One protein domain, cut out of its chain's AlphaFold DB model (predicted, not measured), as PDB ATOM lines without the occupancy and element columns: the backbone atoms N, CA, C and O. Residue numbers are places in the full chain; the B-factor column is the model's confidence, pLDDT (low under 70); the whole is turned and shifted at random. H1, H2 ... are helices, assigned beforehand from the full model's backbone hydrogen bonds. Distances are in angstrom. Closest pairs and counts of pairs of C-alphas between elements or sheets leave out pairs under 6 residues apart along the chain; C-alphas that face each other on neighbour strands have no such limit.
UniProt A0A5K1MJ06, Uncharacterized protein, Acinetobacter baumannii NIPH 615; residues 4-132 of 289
ATOM      1  N   LEU A   4      26.539  48.922   3.558       81.00
ATOM      2  CA  LEU A   4      26.590  50.384   3.646       81.00
ATOM      3  C   LEU A   4      25.836  50.914   4.880       81.00
ATOM      4  O   LEU A   4      26.322  51.804   5.581       81.00
ATOM      5  N   ASN A   5      24.662  50.348   5.174       85.12
ATOM      6  CA  ASN A   5      23.904  50.688   6.380       85.12
ATOM      7  C   ASN A   5      24.613  50.212   7.654       85.12
ATOM      8  O   ASN A   5      24.575  50.905   8.670       85.12
ATOM      9  N   GLU A   6      25.304  49.073   7.601       85.94
ATOM     10  CA  GLU A   6      26.089  48.574   8.734       85.94
ATOM     11  C   GLU A   6      27.279  49.479   9.061       85.94
ATOM     12  O   GLU A   6      27.504  49.788  10.231       85.94
ATOM     13  N   TYR A   7      27.986  49.992   8.050       86.25
ATOM     14  CA  TYR A   7      29.044  50.988   8.250       86.25
ATOM     15  C   TYR A   7      28.511  52.277   8.877       86.25
ATOM     16  O   TYR A   7      29.112  52.788   9.819       86.25
ATOM     17  N   LYS A   8      27.355  52.778   8.419       86.94
ATOM     18  CA  LYS A   8      26.707  53.956   9.025       86.94
ATOM     19  C   LYS A   8      26.344  53.715  10.492       86.94
ATOM     20  O   LYS A   8      26.545  54.590  11.335       86.94
ATOM     21  N   ASN A   9      25.829  52.530  10.817       90.12
ATOM     22  CA  ASN A   9      25.508  52.151  12.192       90.12
ATOM     23  C   ASN A   9      26.764  52.048  13.067       90.12
ATOM     24  O   ASN A   9      26.759  52.536  14.199       90.12
ATOM     25  N   LEU A  10      27.837  51.457  12.538       90.75
ATOM     26  CA  LEU A  10      29.125  51.348  13.214       90.75
ATOM     27  C   LEU A  10      29.741  52.727  13.468       90.75
ATOM     28  O   LEU A  10      30.131  53.014  14.597       90.75
ATOM     29  N   ASP A  11      29.766  53.608  12.473       89.12
ATOM     30  CA  ASP A  11      30.294  54.966  12.620       89.12
ATOM     31  C   ASP A  11      29.492  55.784  13.650       89.12
ATOM     32  O   ASP A  11      30.046  56.375  14.586       89.12
ATOM     33  N   LYS A  12      28.155  55.703  13.595       91.19
ATOM     34  CA  LYS A  12      27.271  56.280  14.621       91.19
ATOM     35  C   LYS A  12      27.545  55.700  16.011       91.19
ATOM     36  O   LYS A  12      27.460  56.401  17.020       91.19
ATOM     37  N   TRP A  13      27.866  54.414  16.105       93.81
ATOM     38  CA  TRP A  13      28.208  53.783  17.373       93.81
ATOM     39  C   TRP A  13      29.585  54.219  17.893       93.81
ATOM     40  O   TRP A  13      29.721  54.485  19.091       93.81
ATOM     41  N   LEU A  14      30.586  54.341  17.022       91.44
ATOM     42  CA  LEU A  14      31.935  54.790  17.366       91.44
ATOM     43  C   LEU A  14      31.936  56.248  17.838       91.44
ATOM     44  O   LEU A  14      32.529  56.562  18.873       91.44
ATOM     45  N   SER A  15      31.220  57.122  17.130       87.62
ATOM     46  CA  SER A  15      31.119  58.558  17.431       87.62
ATOM     47  C   SER A  15      30.417  58.859  18.758       87.62
ATOM     48  O   SER A  15      30.758  59.834  19.427       87.62
ATOM     49  N   ARG A  16      29.501  57.993  19.216       87.69
ATOM     50  CA  ARG A  16      28.803  58.161  20.507       87.69
ATOM     51  C   ARG A  16      29.751  58.292  21.700       87.69
ATOM     52  O   ARG A  16      29.380  58.945  22.677       87.69
ATOM     53  N   ARG A  17      30.932  57.652  21.683       84.56
ATOM     54  CA  ARG A  17      31.894  57.726  22.799       84.56
ATOM     55  C   ARG A  17      33.346  57.622  22.356       84.56
ATOM     56  O   ARG A  17      33.776  56.650  21.735       84.56
ATOM     57  N   ARG A  18      34.148  58.568  22.848       80.88
ATOM     58  CA  ARG A  18      35.607  58.557  22.704       80.88
ATOM     59  C   ARG A  18      36.192  57.298  23.353       80.88
ATOM     60  O   ARG A  18      36.024  57.083  24.548       80.88
ATOM     61  N   GLY A  19      36.905  56.498  22.560       83.88
ATOM     62  CA  GLY A  19      37.595  55.285  23.015       83.88
ATOM     63  C   GLY A  19      36.967  53.966  22.560       83.88
ATOM     64  O   GLY A  19      37.653  52.949  22.621       83.88
ATOM     65  N   ARG A  20      35.738  53.973  22.020       89.94
ATOM     66  CA  ARG A  20      35.078  52.762  21.496       89.94
ATOM     67  C   ARG A  20      35.879  52.062  20.405       89.94
ATOM     68  O   ARG A  20      36.015  50.850  20.454       89.94
ATOM     69  N   LEU A  21      36.504  52.820  19.502       91.38
ATOM     70  CA  LEU A  21      37.405  52.257  18.492       91.38
ATOM     71  C   LEU A  21      38.601  51.527  19.120       91.38
ATOM     72  O   LEU A  21      38.963  50.442  18.684       91.38
ATOM     73  N   SER A  22      39.215  52.108  20.154       89.19
ATOM     74  CA  SER A  22      40.337  51.478  20.858       89.19
ATOM     75  C   SER A  22      39.900  50.213  21.597       89.19
ATOM     76  O   SER A  22      40.654  49.247  21.667       89.19
ATOM     77  N   GLN A  23      38.690  50.214  22.154       87.75
ATOM     78  CA  GLN A  23      38.145  49.059  22.858       87.75
ATOM     79  C   GLN A  23      37.749  47.944  21.888       87.75
ATOM     80  O   GLN A  23      38.052  46.789  22.162       87.75
ATOM     81  N   LEU A  24      37.167  48.299  20.741       92.25
ATOM     82  CA  LEU A  24      36.856  47.378  19.651       92.25
ATOM     83  C   LEU A  24      38.132  46.735  19.098       92.25
ATOM     84  O   LEU A  24      38.216  45.516  19.030       92.25
ATOM     85  N   ALA A  25      39.163  47.539  18.825       91.31
ATOM     86  CA  ALA A  25      40.485  47.067  18.415       91.31
ATOM     87  C   ALA A  25      41.074  46.051  19.408       91.31
ATOM     88  O   ALA A  25      41.540  44.989  19.010       91.31
ATOM     89  N   ARG A  26      40.981  46.340  20.714       89.00
ATOM     90  CA  ARG A  26      41.430  45.430  21.775       89.00
ATOM     91  C   ARG A  26      40.650  44.112  21.788       89.00
ATOM     92  O   ARG A  26      41.271  43.070  21.928       89.00
ATOM     93  N   VAL A  27      39.318  44.158  21.686       89.44
ATOM     94  CA  VAL A  27      38.463  42.955  21.727       89.44
ATOM     95  C   VAL A  27      38.709  42.063  20.511       89.44
ATOM     96  O   VAL A  27      38.747  40.848  20.657       89.44
ATOM     97  N   LEU A  28      38.925  42.663  19.341       90.44
ATOM     98  CA  LEU A  28      39.198  41.939  18.099       90.44
ATOM     99  C   LEU A  28      40.671  41.522  17.945       90.44
ATOM    100  O   LEU A  28      41.007  40.826  16.998       90.44
ATOM    101  N   GLY A  29      41.570  41.972  18.828       88.94
ATOM    102  CA  GLY A  29      43.009  41.708  18.701       88.94
ATOM    103  C   GLY A  29      43.682  42.424  17.520       88.94
ATOM    104  O   GLY A  29      44.781  42.057  17.117       88.94
ATOM    105  N   ILE A  30      43.050  43.463  16.967       91.88
ATOM    106  CA  ILE A  30      43.533  44.201  15.792       91.88
ATOM    107  C   ILE A  30      44.188  45.509  16.244       91.88
ATOM    108  O   ILE A  30      43.709  46.192  17.151       91.88
ATOM    109  N   LYS A  31      45.278  45.925  15.586       92.12
ATOM    110  CA  LYS A  31      45.868  47.253  15.823       92.12
ATOM    111  C   LYS A  31      44.839  48.349  15.521       92.12
ATOM    112  O   LYS A  31      44.211  48.353  14.465       92.12
ATOM    113  N   ARG A  32      44.705  49.334  16.416       92.56
ATOM    114  CA  ARG A  32      43.709  50.419  16.296       92.56
ATOM    115  C   ARG A  32      43.757  51.134  14.940       92.56
ATOM    116  O   ARG A  32      42.705  51.395  14.371       92.56
ATOM    117  N   GLN A  33      44.949  51.463  14.440       92.19
ATOM    118  CA  GLN A  33      45.142  52.132  13.147       92.19
ATOM    119  C   GLN A  33      44.690  51.257  11.972       92.19
ATOM    120  O   GLN A  33      44.075  51.758  11.032       92.19
ATOM    121  N   THR A  34      44.955  49.952  12.045       90.12
ATOM    122  CA  THR A  34      44.507  48.980  11.045       90.12
ATOM    123  C   THR A  34      42.986  48.901  11.034       90.12
ATOM    124  O   THR A  34      42.381  49.100   9.986       90.12
ATOM    125  N   LEU A  35      42.360  48.740  12.204       91.25
ATOM    126  CA  LEU A  35      40.902  48.699  12.321       91.25
ATOM    127  C   LEU A  35      40.249  50.006  11.844       91.25
ATOM    128  O   LEU A  35      39.249  49.973  11.137       91.25
ATOM    129  N   HIS A  36      40.833  51.158  12.189       91.38
ATOM    130  CA  HIS A  36      40.393  52.456  11.677       91.38
ATOM    131  C   HIS A  36      40.403  52.467  10.147       91.38
ATOM    132  O   HIS A  36      39.395  52.765   9.517       91.38
ATOM    133  N   SER A  37      41.534  52.101   9.545       89.62
ATOM    134  CA  SER A  37      41.681  52.098   8.091       89.62
ATOM    135  C   SER A  37      40.675  51.158   7.435       89.62
ATOM    136  O   SER A  37      40.028  51.557   6.477       89.62
ATOM    137  N   MET A  38      40.468  49.955   7.979       87.12
ATOM    138  CA  MET A  38      39.485  48.998   7.456       87.12
ATOM    139  C   MET A  38      38.055  49.551   7.482       87.12
ATOM    140  O   MET A  38      37.353  49.467   6.478       87.12
ATOM    141  N   ILE A  39      37.643  50.158   8.600       86.75
ATOM    142  CA  ILE A  39      36.289  50.698   8.777       86.75
ATOM    143  C   ILE A  39      36.044  51.903   7.859       86.75
ATOM    144  O   ILE A  39      35.015  51.963   7.194       86.75
ATOM    145  N   PHE A  40      36.988  52.845   7.794       83.12
ATOM    146  CA  PHE A  40      36.806  54.110   7.069       83.12
ATOM    147  C   PHE A  40      37.180  54.036   5.580       83.12
ATOM    148  O   PHE A  40      36.945  54.992   4.849       83.12
ATOM    149  N   THR A  41      37.725  52.906   5.116       85.12
ATOM    150  CA  THR A  41      37.938  52.622   3.682       85.12
ATOM    151  C   THR A  41      37.027  51.512   3.150       85.12
ATOM    152  O   THR A  41      37.230  51.046   2.035       85.12
ATOM    153  N   TYR A  42      36.020  51.097   3.929       79.19
ATOM    154  CA  TYR A  42      35.035  50.074   3.554       79.19
ATOM    155  C   TYR A  42      35.639  48.700   3.195       79.19
ATOM    156  O   TYR A  42      35.093  47.970   2.371       79.19
ATOM    157  N   LYS A  43      36.760  48.321   3.830       80.69
ATOM    158  CA  LYS A  43      37.494  47.061   3.580       80.69
ATOM    159  C   LYS A  43      37.151  45.928   4.558       80.69
ATOM    160  O   LYS A  43      37.944  45.010   4.743       80.69
ATOM    161  N   VAL A  44      36.008  46.008   5.230       82.06
ATOM    162  CA  VAL A  44      35.492  44.965   6.126       82.06
ATOM    163  C   VAL A  44      34.482  44.103   5.369       82.06
ATOM    164  O   VAL A  44      33.502  44.624   4.828       82.06
ATOM    165  N   ASP A  45      34.714  42.791   5.337       85.44
ATOM    166  CA  ASP A  45      33.772  41.826   4.772       85.44
ATOM    167  C   ASP A  45      32.589  41.535   5.722       85.44
ATOM    168  O   ASP A  45      32.533  41.981   6.873       85.44
ATOM    169  N   THR A  46      31.606  40.777   5.235       85.31
ATOM    170  CA  THR A  46      30.393  40.444   5.998       85.31
ATOM    171  C   THR A  46      30.686  39.638   7.269       85.31
ATOM    172  O   THR A  46      29.995  39.820   8.273       85.31
ATOM    173  N   ALA A  47      31.697  38.763   7.251       86.12
ATOM    174  CA  ALA A  47      32.052  37.931   8.400       86.12
ATOM    175  C   ALA A  47      32.683  38.782   9.510       86.12
ATOM    176  O   ALA A  47      32.228  38.753  10.654       86.12
ATOM    177  N   CYS A  48      33.639  39.636   9.154       87.25
ATOM    178  CA  CYS A  48      34.278  40.570  10.068       87.25
ATOM    179  C   CYS A  48      33.276  41.611  10.608       87.25
ATOM    180  O   CYS A  48      33.299  41.938  11.795       87.25
ATOM    181  N   MET A  49      32.308  42.066   9.801       90.62
ATOM    182  CA  MET A  49      31.219  42.921  10.298       90.62
ATOM    183  C   MET A  49      30.333  42.223  11.342       90.62
ATOM    184  O   MET A  49      29.883  42.869  12.293       90.62
ATOM    185  N   LEU A  50      30.092  40.915  11.211       89.31
ATOM    186  CA  LEU A  50      29.355  40.143  12.214       89.31
ATOM    187  C   LEU A  50      30.140  40.037  13.531       89.31
ATOM    188  O   LEU A  50      29.558  40.180  14.609       89.31
ATOM    189  N   GLU A  51      31.455  39.835  13.460       91.94
ATOM    190  CA  GLU A  51      32.335  39.841  14.636       91.94
ATOM    191  C   GLU A  51      32.367  41.208  15.323       91.94
ATOM    192  O   GLU A  51      32.243  41.287  16.547       91.94
ATOM    193  N   ILE A  52      32.442  42.292  14.543       92.88
ATOM    194  CA  ILE A  52      32.362  43.663  15.058       92.88
ATOM    195  C   ILE A  52      31.056  43.876  15.826       92.88
ATOM    196  O   ILE A  52      31.095  44.414  16.931       92.88
ATOM    197  N   LYS A  53      29.911  43.421  15.305       92.56
ATOM    198  CA  LYS A  53      28.620  43.537  16.006       92.56
ATOM    199  C   LYS A  53      28.603  42.794  17.337       92.56
ATOM    200  O   LYS A  53      28.222  43.376  18.351       92.56
ATOM    201  N   LYS A  54      29.078  41.545  17.362       92.56
ATOM    202  CA  LYS A  54      29.203  40.771  18.609       92.56
ATOM    203  C   LYS A  54      30.106  41.493  19.613       92.56
ATOM    204  O   LYS A  54      29.774  41.612  20.792       92.56
ATOM    205  N   ALA A  55      31.227  42.045  19.147       93.25
ATOM    206  CA  ALA A  55      32.132  42.827  19.982       93.25
ATOM    207  C   ALA A  55      31.489  44.130  20.494       93.25
ATOM    208  O   ALA A  55      31.710  44.505  21.644       93.25
ATOM    209  N   MET A  56      30.663  44.807  19.688       94.31
ATOM    210  CA  MET A  56      29.915  45.997  20.108       94.31
ATOM    211  C   MET A  56      28.976  45.683  21.276       94.31
ATOM    212  O   MET A  56      28.991  46.412  22.268       94.31
ATOM    213  N   GLU A  57      28.209  44.595  21.197       92.75
ATOM    214  CA  GLU A  57      27.302  44.166  22.271       92.75
ATOM    215  C   GLU A  57      28.063  43.878  23.573       92.75
ATOM    216  O   GLU A  57      27.694  44.376  24.642       92.75
ATOM    217  N   LEU A  58      29.183  43.154  23.482       90.56
ATOM    218  CA  LEU A  58      30.062  42.885  24.625       90.56
ATOM    219  C   LEU A  58      30.591  44.181  25.255       90.56
ATOM    220  O   LEU A  58      30.563  44.341  26.479       90.56
ATOM    221  N   ILE A  59      31.029  45.136  24.430       90.75
ATOM    222  CA  ILE A  59      31.527  46.435  24.893       90.75
ATOM    223  C   ILE A  59      30.417  47.223  25.587       90.75
ATOM    224  O   ILE A  59      30.658  47.825  26.630       90.75
ATOM    225  N   GLU A  60      29.192  47.211  25.070       91.38
ATOM    226  CA  GLU A  60      28.071  47.902  25.711       91.38
ATOM    227  C   GLU A  60      27.715  47.307  27.078       91.38
ATOM    228  O   GLU A  60      27.379  48.045  28.015       91.38
ATOM    229  N   VAL A  61      27.838  45.986  27.233       90.75
ATOM    230  CA  VAL A  61      27.711  45.323  28.537       90.75
ATOM    231  C   VAL A  61      28.838  45.761  29.480       90.75
ATOM    232  O   VAL A  61      28.552  46.167  30.613       90.75
ATOM    233  N   GLU A  62      30.097  45.759  29.027       88.19
ATOM    234  CA  GLU A  62      31.238  46.255  29.815       88.19
ATOM    235  C   GLU A  62      31.050  47.721  30.230       88.19
ATOM    236  O   GLU A  62      31.295  48.081  31.381       88.19
ATOM    237  N   GLU A  63      30.560  48.573  29.330       91.00
ATOM    238  CA  GLU A  63      30.285  49.986  29.587       91.00
ATOM    239  C   GLU A  63      29.213  50.173  30.675       91.00
ATOM    240  O   GLU A  63      29.369  51.010  31.573       91.00
ATOM    241  N   LYS A  64      28.132  49.383  30.645       90.75
ATOM    242  CA  LYS A  64      27.104  49.403  31.702       90.75
ATOM    243  C   LYS A  64      27.701  49.005  33.053       90.75
ATOM    244  O   LYS A  64      27.425  49.648  34.069       90.75
ATOM    245  N   GLN A  65      28.546  47.974  33.079       90.62
ATOM    246  CA  GLN A  65      29.217  47.546  34.306       90.62
ATOM    247  C   GLN A  65      30.233  48.579  34.806       90.62
ATOM    248  O   GLN A  65      30.302  48.833  36.010       90.62
ATOM    249  N   ALA A  66      30.968  49.221  33.899       90.50
ATOM    250  CA  ALA A  66      31.916  50.284  34.203       90.50
ATOM    251  C   ALA A  66      31.246  51.452  34.932       90.50
ATOM    252  O   ALA A  66      31.772  51.926  35.935       90.50
ATOM    253  N   LEU A  67      30.051  51.873  34.506       91.75
ATOM    254  CA  LEU A  67      29.299  52.918  35.208       91.75
ATOM    255  C   LEU A  67      28.908  52.511  36.635       91.75
ATOM    256  O   LEU A  67      29.022  53.320  37.561       91.75
ATOM    257  N   ARG A  68      28.473  51.259  36.829       91.38
ATOM    258  CA  ARG A  68      28.141  50.724  38.160       91.38
ATOM    259  C   ARG A  68      29.376  50.698  39.060       91.38
ATOM    260  O   ARG A  68      29.317  51.180  40.191       91.38
ATOM    261  N   VAL A  69      30.501  50.199  38.545       92.25
ATOM    262  CA  VAL A  69      31.777  50.176  39.274       92.25
ATOM    263  C   VAL A  69      32.269  51.582  39.566       92.25
ATOM    264  O   VAL A  69      32.648  51.839  40.696       92.25
ATOM    265  N   HIS A  70      32.182  52.519  38.624       93.62
ATOM    266  CA  HIS A  70      32.550  53.912  38.863       93.62
ATOM    267  C   HIS A  70      31.722  54.528  40.000       93.62
ATOM    268  O   HIS A  70      32.271  55.203  40.871       93.62
ATOM    269  N   LYS A  71      30.400  54.292  40.030       91.88
ATOM    270  CA  LYS A  71      29.538  54.764  41.127       91.88
ATOM    271  C   LYS A  71      29.996  54.186  42.471       91.88
ATOM    272  O   LYS A  71      30.157  54.951  43.420       91.88
ATOM    273  N   ARG A  72      30.262  52.874  42.525       90.00
ATOM    274  CA  ARG A  72      30.760  52.188  43.729       90.00
ATOM    275  C   ARG A  72      32.150  52.682  44.139       90.00
ATOM    276  O   ARG A  72      32.363  52.959  45.308       90.00
ATOM    277  N   LEU A  73      33.071  52.848  43.196       90.31
ATOM    278  CA  LEU A  73      34.419  53.368  43.421       90.31
ATOM    279  C   LEU A  73      34.360  54.788  43.993       90.31
ATOM    280  O   LEU A  73      35.037  55.093  44.969       90.31
ATOM    281  N   LYS A  74      33.500  55.650  43.437       90.19
ATOM    282  CA  LYS A  74      33.295  57.012  43.937       90.19
ATOM    283  C   LYS A  74      32.797  57.022  45.382       90.19
ATOM    284  O   LYS A  74      33.303  57.814  46.169       90.19
ATOM    285  N   SER A  75      31.816  56.189  45.739       86.69
ATOM    286  CA  SER A  75      31.352  56.095  47.131       86.69
ATOM    287  C   SER A  75      32.398  55.458  48.041       86.69
ATOM    288  O   SER A  75      32.579  55.903  49.165       86.69
ATOM    289  N   TRP A  76      33.116  54.453  47.547       86.44
ATOM    290  CA  TRP A  76      34.140  53.734  48.295       86.44
ATOM    291  C   TRP A  76      35.336  54.624  48.645       86.44
ATOM    292  O   TRP A  76      35.766  54.646  49.792       86.44
ATOM    293  N   MET A  77      35.808  55.449  47.706       83.69
ATOM    294  CA  MET A  77      36.918  56.378  47.947       83.69
ATOM    295  C   MET A  77      36.570  57.551  48.870       83.69
ATOM    296  O   MET A  77      37.489  58.218  49.342       83.69
ATOM    297  N   LYS A  78      35.279  57.823  49.117       79.75
ATOM    298  CA  LYS A  78      34.843  58.847  50.083       79.75
ATOM    299  C   LYS A  78      35.048  58.423  51.541       79.75
ATOM    300  O   LYS A  78      35.015  59.288  52.401       79.75
ATOM    301  N   ARG A  79      35.251  57.131  51.819       71.44
ATOM    302  CA  ARG A  79      35.322  56.558  53.175       71.44
ATOM    303  C   ARG A  79      36.711  56.660  53.859       71.44
ATOM    304  O   ARG A  79      37.021  55.785  54.647       71.44
ATOM    305  N   GLY A  80      37.550  57.663  53.555       60.00
ATOM    306  CA  GLY A  80      38.886  57.839  54.197       60.00
ATOM    307  C   GLY A  80      40.025  56.952  53.631       60.00
ATOM    308  O   GLY A  80      39.768  55.876  53.087       60.00
ATOM    309  N   SER A  81      41.220  57.518  53.351       61.34
ATOM    310  CA  SER A  81      42.491  57.540  54.144       61.34
ATOM    311  C   SER A  81      43.193  56.168  54.291       61.34
ATOM    312  O   SER A  81      43.045  55.444  55.258       61.34
ATOM    313  N   GLY A  82      43.983  55.791  53.269       63.50
ATOM    314  CA  GLY A  82      44.732  54.520  53.181       63.50
ATOM    315  C   GLY A  82      44.293  53.651  51.999       63.50
ATOM    316  O   GLY A  82      45.102  53.283  51.147       63.50
ATOM    317  N   ARG A  83      42.976  53.495  51.835       77.75
ATOM    318  CA  ARG A  83      42.334  52.748  50.737       77.75
ATOM    319  C   ARG A  83      42.772  53.184  49.343       77.75
ATOM    320  O   ARG A  83      42.973  52.367  48.453       77.75
ATOM    321  N   GLN A  84      42.914  54.494  49.143       83.38
ATOM    322  CA  GLN A  84      43.325  55.054  47.853       83.38
ATOM    323  C   GLN A  84      44.790  54.747  47.534       83.38
ATOM    324  O   GLN A  84      45.119  54.588  46.364       83.38
ATOM    325  N   LYS A  85      45.655  54.683  48.555       80.44
ATOM    326  CA  LYS A  85      47.068  54.328  48.399       80.44
ATOM    327  C   LYS A  85      47.194  52.835  48.103       80.44
ATOM    328  O   LYS A  85      47.733  52.493  47.060       80.44
ATOM    329  N   ALA A  86      46.560  51.991  48.915       81.50
ATOM    330  CA  ALA A  86      46.555  50.543  48.730       81.50
ATOM    331  C   ALA A  86      45.947  50.125  47.378       81.50
ATOM    332  O   ALA A  86      46.513  49.313  46.650       81.50
ATOM    333  N   LEU A  87      44.831  50.742  46.966       88.06
ATOM    334  CA  LEU A  87      44.247  50.459  45.652       88.06
ATOM    335  C   LEU A  87      45.125  50.980  44.508       88.06
ATOM    336  O   LEU A  87      45.168  50.367  43.445       88.06
ATOM    337  N   ALA A  88      45.814  52.108  44.696       87.31
ATOM    338  CA  ALA A  88      46.750  52.615  43.701       87.31
ATOM    339  C   ALA A  88      47.953  51.672  43.536       87.31
ATOM    340  O   ALA A  88      48.326  51.383  42.403       87.31
ATOM    341  N   GLU A  89      48.486  51.128  44.631       85.19
ATOM    342  CA  GLU A  89      49.546  50.113  44.622       85.19
ATOM    343  C   GLU A  89      49.078  48.820  43.939       85.19
ATOM    344  O   GLU A  89      49.726  48.365  42.996       85.19
ATOM    345  N   TYR A  90      47.899  48.301  44.304       87.75
ATOM    346  CA  TYR A  90      47.308  47.112  43.674       87.75
ATOM    347  C   TYR A  90      47.131  47.281  42.157       87.75
ATOM    348  O   TYR A  90      47.453  46.395  41.367       87.75
ATOM    349  N   LEU A  91      46.637  48.447  41.730       88.94
ATOM    350  CA  LEU A  91      46.425  48.768  40.316       88.94
ATOM    351  C   LEU A  91      47.692  49.272  39.607       88.94
ATOM    352  O   LEU A  91      47.607  49.628  38.429       88.94
ATOM    353  N   LYS A  92      48.837  49.336  40.302       89.88
ATOM    354  CA  LYS A  92      50.112  49.875  39.802       89.88
ATOM    355  C   LYS A  92      49.950  51.258  39.158       89.88
ATOM    356  O   LYS A  92      50.378  51.516  38.035       89.88
ATOM    357  N   THR A  93      49.267  52.152  39.864       90.00
ATOM    358  CA  THR A  93      48.966  53.521  39.432       90.00
ATOM    359  C   THR A  93      49.234  54.517  40.558       90.00
ATOM    360  O   THR A  93      49.597  54.148  41.668       90.00
ATOM    361  N   SER A  94      49.057  55.810  40.287       86.31
ATOM    362  CA  SER A  94      49.202  56.854  41.303       86.31
ATOM    363  C   SER A  94      47.869  57.187  41.976       86.31
ATOM    364  O   SER A  94      46.795  57.142  41.365       86.31
ATOM    365  N   THR A  95      47.930  57.630  43.234       83.12
ATOM    366  CA  THR A  95      46.744  58.102  43.975       83.12
ATOM    367  C   THR A  95      46.060  59.288  43.288       83.12
ATOM    368  O   THR A  95      44.850  59.479  43.410       83.12
ATOM    369  N   VAL A  96      46.814  60.095  42.533       84.19
ATOM    370  CA  VAL A  96      46.290  61.206  41.726       84.19
ATOM    371  C   VAL A  96      45.434  60.681  40.572       84.19
ATOM    372  O   VAL A  96      44.324  61.175  40.360       84.19
ATOM    373  N   SER A  97      45.902  59.656  39.855       84.88
ATOM    374  CA  SER A  97      45.143  59.006  38.777       84.88
ATOM    375  C   SER A  97      43.851  58.373  39.294       84.88
ATOM    376  O   SER A  97      42.792  58.540  38.686       84.88
ATOM    377  N   LEU A  98      43.912  57.726  40.460       87.94
ATOM    378  CA  LEU A  98      42.749  57.139  41.126       87.94
ATOM    379  C   LEU A  98      41.716  58.212  41.532       87.94
ATOM    380  O   LEU A  98      40.516  58.075  41.275       87.94
ATOM    381  N   ARG A  99      42.178  59.342  42.086       86.56
ATOM    382  CA  ARG A  99      41.318  60.490  42.428       86.56
ATOM    383  C   ARG A  99      40.653  61.102  41.195       86.56
ATOM    384  O   ARG A  99      39.452  61.383  41.233       86.56
ATOM    385  N   LYS A 100      41.399  61.278  40.097       87.88
ATOM    386  CA  LYS A 100      40.848  61.737  38.809       87.88
ATOM    387  C   LYS A 100      39.770  60.778  38.299       87.88
ATOM    388  O   LYS A 100      38.717  61.236  37.863       87.88
ATOM    389  N   MET A 101      39.995  59.470  38.425       89.62
ATOM    390  CA  MET A 101      39.027  58.441  38.047       89.62
ATOM    391  C   MET A 101      37.726  58.539  38.849       89.62
ATOM    392  O   MET A 101      36.663  58.534  38.247       89.62
ATOM    393  N   GLY A 102      37.767  58.699  40.174       88.62
ATOM    394  CA  GLY A 102      36.535  58.807  40.975       88.62
ATOM    395  C   GLY A 102      35.758  60.104  40.836       88.62
ATOM    396  O   GLY A 102      34.549  60.141  41.081       88.62
ATOM    397  N   LYS A 103      36.457  61.185  40.485       89.31
ATOM    398  CA  LYS A 103      35.852  62.496  40.228       89.31
ATOM    399  C   LYS A 103      35.400  62.656  38.774       89.31
ATOM    400  O   LYS A 103      34.838  63.699  38.440       89.31
ATOM    401  N   ALA A 104      35.612  61.653  37.922       89.25
ATOM    402  CA  ALA A 104      35.287  61.732  36.509       89.25
ATOM    403  C   ALA A 104      33.784  61.974  36.269       89.25
ATOM    404  O   ALA A 104      32.906  61.432  36.950       89.25
ATOM    405  N   LYS A 105      33.484  62.809  35.269       88.81
ATOM    406  CA  LYS A 105      32.126  63.166  34.831       88.81
ATOM    407  C   LYS A 105      31.934  62.807  33.354       88.81
ATOM    408  O   LYS A 105      32.907  62.614  32.628       88.81
ATOM    409  N   GLY A 106      30.677  62.695  32.920       87.44
ATOM    410  CA  GLY A 106      30.339  62.412  31.521       87.44
ATOM    411  C   GLY A 106      31.001  61.132  30.998       87.44
ATOM    412  O   GLY A 106      30.935  60.089  31.658       87.44
ATOM    413  N   ASN A 107      31.658  61.231  29.841       83.75
ATOM    414  CA  ASN A 107      32.372  60.124  29.195       83.75
ATOM    415  C   ASN A 107      33.688  59.746  29.897       83.75
ATOM    416  O   ASN A 107      34.149  58.615  29.773       83.75
ATOM    417  N   SER A 108      34.272  60.625  30.713       85.31
ATOM    418  CA  SER A 108      35.508  60.301  31.440       85.31
ATOM    419  C   SER A 108      35.307  59.202  32.491       85.31
ATOM    420  O   SER A 108      36.274  58.581  32.922       85.31
ATOM    421  N   ARG A 109      34.056  58.910  32.880       88.50
ATOM    422  CA  ARG A 109      33.713  57.810  33.801       88.50
ATOM    423  C   ARG A 109      34.148  56.440  33.279       88.50
ATOM    424  O   ARG A 109      34.419  55.549  34.075       88.50
ATOM    425  N   TYR A 110      34.257  56.286  31.960       88.62
ATOM    426  CA  TYR A 110      34.685  55.045  31.316       88.62
ATOM    427  C   TYR A 110      36.190  54.786  31.430       88.62
ATOM    428  O   TYR A 110      36.639  53.702  31.073       88.62
ATOM    429  N   VAL A 111      36.981  55.709  31.995       86.94
ATOM    430  CA  VAL A 111      38.419  55.490  32.233       86.94
ATOM    431  C   VAL A 111      38.695  54.271  33.126       86.94
ATOM    432  O   VAL A 111      39.766  53.677  33.035       86.94
ATOM    433  N   VAL A 112      37.713  53.844  33.931       88.31
ATOM    434  CA  VAL A 112      37.760  52.597  34.716       88.31
ATOM    435  C   VAL A 112      38.002  51.358  33.843       88.31
ATOM    436  O   VAL A 112      38.624  50.403  34.297       88.31
ATOM    437  N   LEU A 113      37.574  51.375  32.574       87.44
ATOM    438  CA  LEU A 113      37.755  50.258  31.640       87.44
ATOM    439  C   LEU A 113      39.228  49.997  31.321       87.44
ATOM    440  O   LEU A 113      39.590  48.851  31.078       87.44
ATOM    441  N   ARG A 114      40.092  51.020  31.401       84.75
ATOM    442  CA  ARG A 114      41.545  50.866  31.218       84.75
ATOM    443  C   ARG A 114      42.152  49.877  32.213       84.75
ATOM    444  O   ARG A 114      43.114  49.200  31.879       84.75
ATOM    445  N   TYR A 115      41.597  49.821  33.419       85.12
ATOM    446  CA  TYR A 115      42.078  48.967  34.503       85.12
ATOM    447  C   TYR A 115      41.321  47.638  34.578       85.12
ATOM    448  O   TYR A 115      41.727  46.751  35.314       85.12
ATOM    449  N   GLY A 116      40.238  47.487  33.810       85.94
ATOM    450  CA  GLY A 116      39.353  46.330  33.861       85.94
ATOM    451  C   GLY A 116      38.342  46.411  35.008       85.94
ATOM    452  O   GLY A 116      38.681  46.629  36.170       85.94
ATOM    453  N   VAL A 117      37.063  46.187  34.685       87.38
ATOM    454  CA  VAL A 117      35.955  46.206  35.660       87.38
ATOM    455  C   VAL A 117      36.158  45.156  36.758       87.38
ATOM    456  O   VAL A 117      35.906  45.438  37.929       87.38
ATOM    457  N   LYS A 118      36.606  43.950  36.381       86.75
ATOM    458  CA  LYS A 118      36.865  42.845  37.318       86.75
ATOM    459  C   LYS A 118      38.031  43.178  38.248       86.75
ATOM    460  O   LYS A 118      37.842  43.161  39.456       86.75
ATOM    461  N   THR A 119      39.169  43.588  37.694       87.62
ATOM    462  CA  THR A 119      40.374  43.960  38.451       87.62
ATOM    463  C   THR A 119      40.102  45.070  39.461       87.62
ATOM    464  O   THR A 119      40.522  44.971  40.607       87.62
ATOM    465  N   LEU A 120      39.339  46.101  39.079       90.94
ATOM    466  CA  LEU A 120      38.936  47.166  40.002       90.94
ATOM    467  C   LEU A 120      38.079  46.645  41.160       90.94
ATOM    468  O   LEU A 120      38.309  47.028  42.303       90.94
ATOM    469  N   LYS A 121      37.102  45.770  40.888       89.44
ATOM    470  CA  LYS A 121      36.281  45.157  41.944       89.44
ATOM    471  C   LYS A 121      37.127  44.295  42.879       89.44
ATOM    472  O   LYS A 121      37.000  44.444  44.089       89.44
ATOM    473  N   SER A 122      37.979  43.435  42.324       88.44
ATOM    474  CA  SER A 122      38.867  42.564  43.096       88.44
ATOM    475  C   SER A 122      39.843  43.370  43.941       88.44
ATOM    476  O   SER A 122      39.978  43.082  45.119       88.44
ATOM    477  N   GLY A 123      40.438  44.432  43.394       88.94
ATOM    478  CA  GLY A 123      41.313  45.328  44.146       88.94
ATOM    479  C   GLY A 123      40.590  46.033  45.291       88.94
ATOM    480  O   GLY A 123      41.129  46.134  46.382       88.94
ATOM    481  N   MET A 124      39.347  46.479  45.087       89.06
ATOM    482  CA  MET A 124      38.553  47.073  46.170       89.06
ATOM    483  C   MET A 124      38.255  46.068  47.291       89.06
ATOM    484  O   MET A 124      38.331  46.447  48.453       89.06
ATOM    485  N   ILE A 125      37.935  44.815  46.949       85.50
ATOM    486  CA  ILE A 125      37.699  43.733  47.921       85.50
ATOM    487  C   ILE A 125      39.001  43.369  48.639       85.50
ATOM    488  O   ILE A 125      39.021  43.309  49.860       85.50
ATOM    489  N   TYR A 126      40.094  43.192  47.897       84.12
ATOM    490  CA  TYR A 126      41.426  42.926  48.438       84.12
ATOM    491  C   TYR A 126      41.831  44.002  49.440       84.12
ATOM    492  O   TYR A 126      42.173  43.688  50.569       84.12
ATOM    493  N   VAL A 127      41.683  45.276  49.070       82.69
ATOM    494  CA  VAL A 127      41.946  46.383  49.987       82.69
ATOM    495  C   VAL A 127      40.992  46.351  51.175       82.69
ATOM    496  O   VAL A 127      41.430  46.639  52.269       82.69
ATOM    497  N   GLU A 128      39.717  45.994  51.024       75.50
ATOM    498  CA  GLU A 128      38.820  45.828  52.181       75.50
ATOM    499  C   GLU A 128      39.264  44.694  53.124       75.50
ATOM    500  O   GLU A 128      39.109  44.842  54.332       75.50
ATOM    501  N   HIS A 129      39.863  43.617  52.611       69.62
ATOM    502  CA  HIS A 129      40.434  42.539  53.426       69.62
ATOM    503  C   HIS A 129      41.772  42.926  54.073       69.62
ATOM    504  O   HIS A 129      41.956  42.701  55.263       69.62
ATOM    505  N   GLU A 130      42.676  43.567  53.334       62.66
ATOM    506  CA  GLU A 130      43.974  44.046  53.832       62.66
ATOM    507  C   GLU A 130      43.832  45.240  54.784       62.66
ATOM    508  O   GLU A 130      44.603  45.384  55.723       62.66
ATOM    509  N   VAL A 131      42.816  46.091  54.605       55.00
ATOM    510  CA  VAL A 131      42.463  47.178  55.541       55.00
ATOM    511  C   VAL A 131      41.966  46.632  56.882       55.00
ATOM    512  O   VAL A 131      42.012  47.336  57.885       55.00
ATOM    513  N   ASN A 132      41.574  45.362  56.943       51.72
ATOM    514  CA  ASN A 132      41.305  44.696  58.212       51.72
ATOM    515  C   ASN A 132      42.577  44.113  58.869       51.72
ATOM    516  O   ASN A 132      42.475  43.566  59.964       51.72
TER     517      ASN A 132
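What this domain is: This is residues 4 to 132 of the 289 residues of an uncharacterized protein of Acinetobacter baumannii NIPH 615 (UniProt A0A5K1MJ06). One long helix, H4, is the spine of a rod and joins two lobes of short helices: H1, H2 and H3 near its first end, and H5 to H8 by its second half. H2 crosses H4 in the first lobe and H7 crosses it in the second. The printed part has 129 residues with eight named helices, H1 to H8 in chain order, and no named strand; the class is all helix. It is loose, with a radius of gyration of the C-alphas of 17.4 A and spans of 55 by 24 by 21 A.

How they stand to each other: H1, residues 4 to 15, is close to but not clearly touching H2, residues 20 to 28; their closest C-alphas, Leu 14 and Arg 20, are 5.6 A apart. H3, residues 32 to 40, touches H2 about perpendicular at 73 degrees, closest at C-alphas 25 and 32, 5.1 A. The hub is H4, residues 46 to 77; its residues 51 to 59 alone touch H2, closest at C-alphas 24 and 55, 6.6 A. H5, residues 83 to 90, touches H6, residues 95 to 102, closest at C-alphas 88 and 95, 5.5 A. H7, residues 106 to 115, touches residues 62 to 70 alone of H4, about perpendicular at 82 degrees, closest at C-alphas 66 and 110, 6.2 A. H8, residues 117 to 130, touches H4 with residues 117 to 121 alone, at a shallow tilt of 28 degrees, the same way, closest at C-alphas 66 and 117, 5.9 A. In H1 to H6 and H8 every O i to N i+4 pair is within hydrogen-bond range; in H7 0 of 6 are, but 5 of 7 O i to N i+3 pairs.

Where its parts are: H1 begins at C-alpha 4 (26.590, 50.384, 3.646). H4 runs 45.3 A to C-alpha 77 (36.918, 56.378, 47.947). H8 is 20.0 A long.

The domain as a whole: C-alphas 4 and 132, the farthest apart, are 56.8 A apart. The printed part has no cut, and its links are tight. Residues 80 to 82 and 129 to 132 have pLDDT under 70.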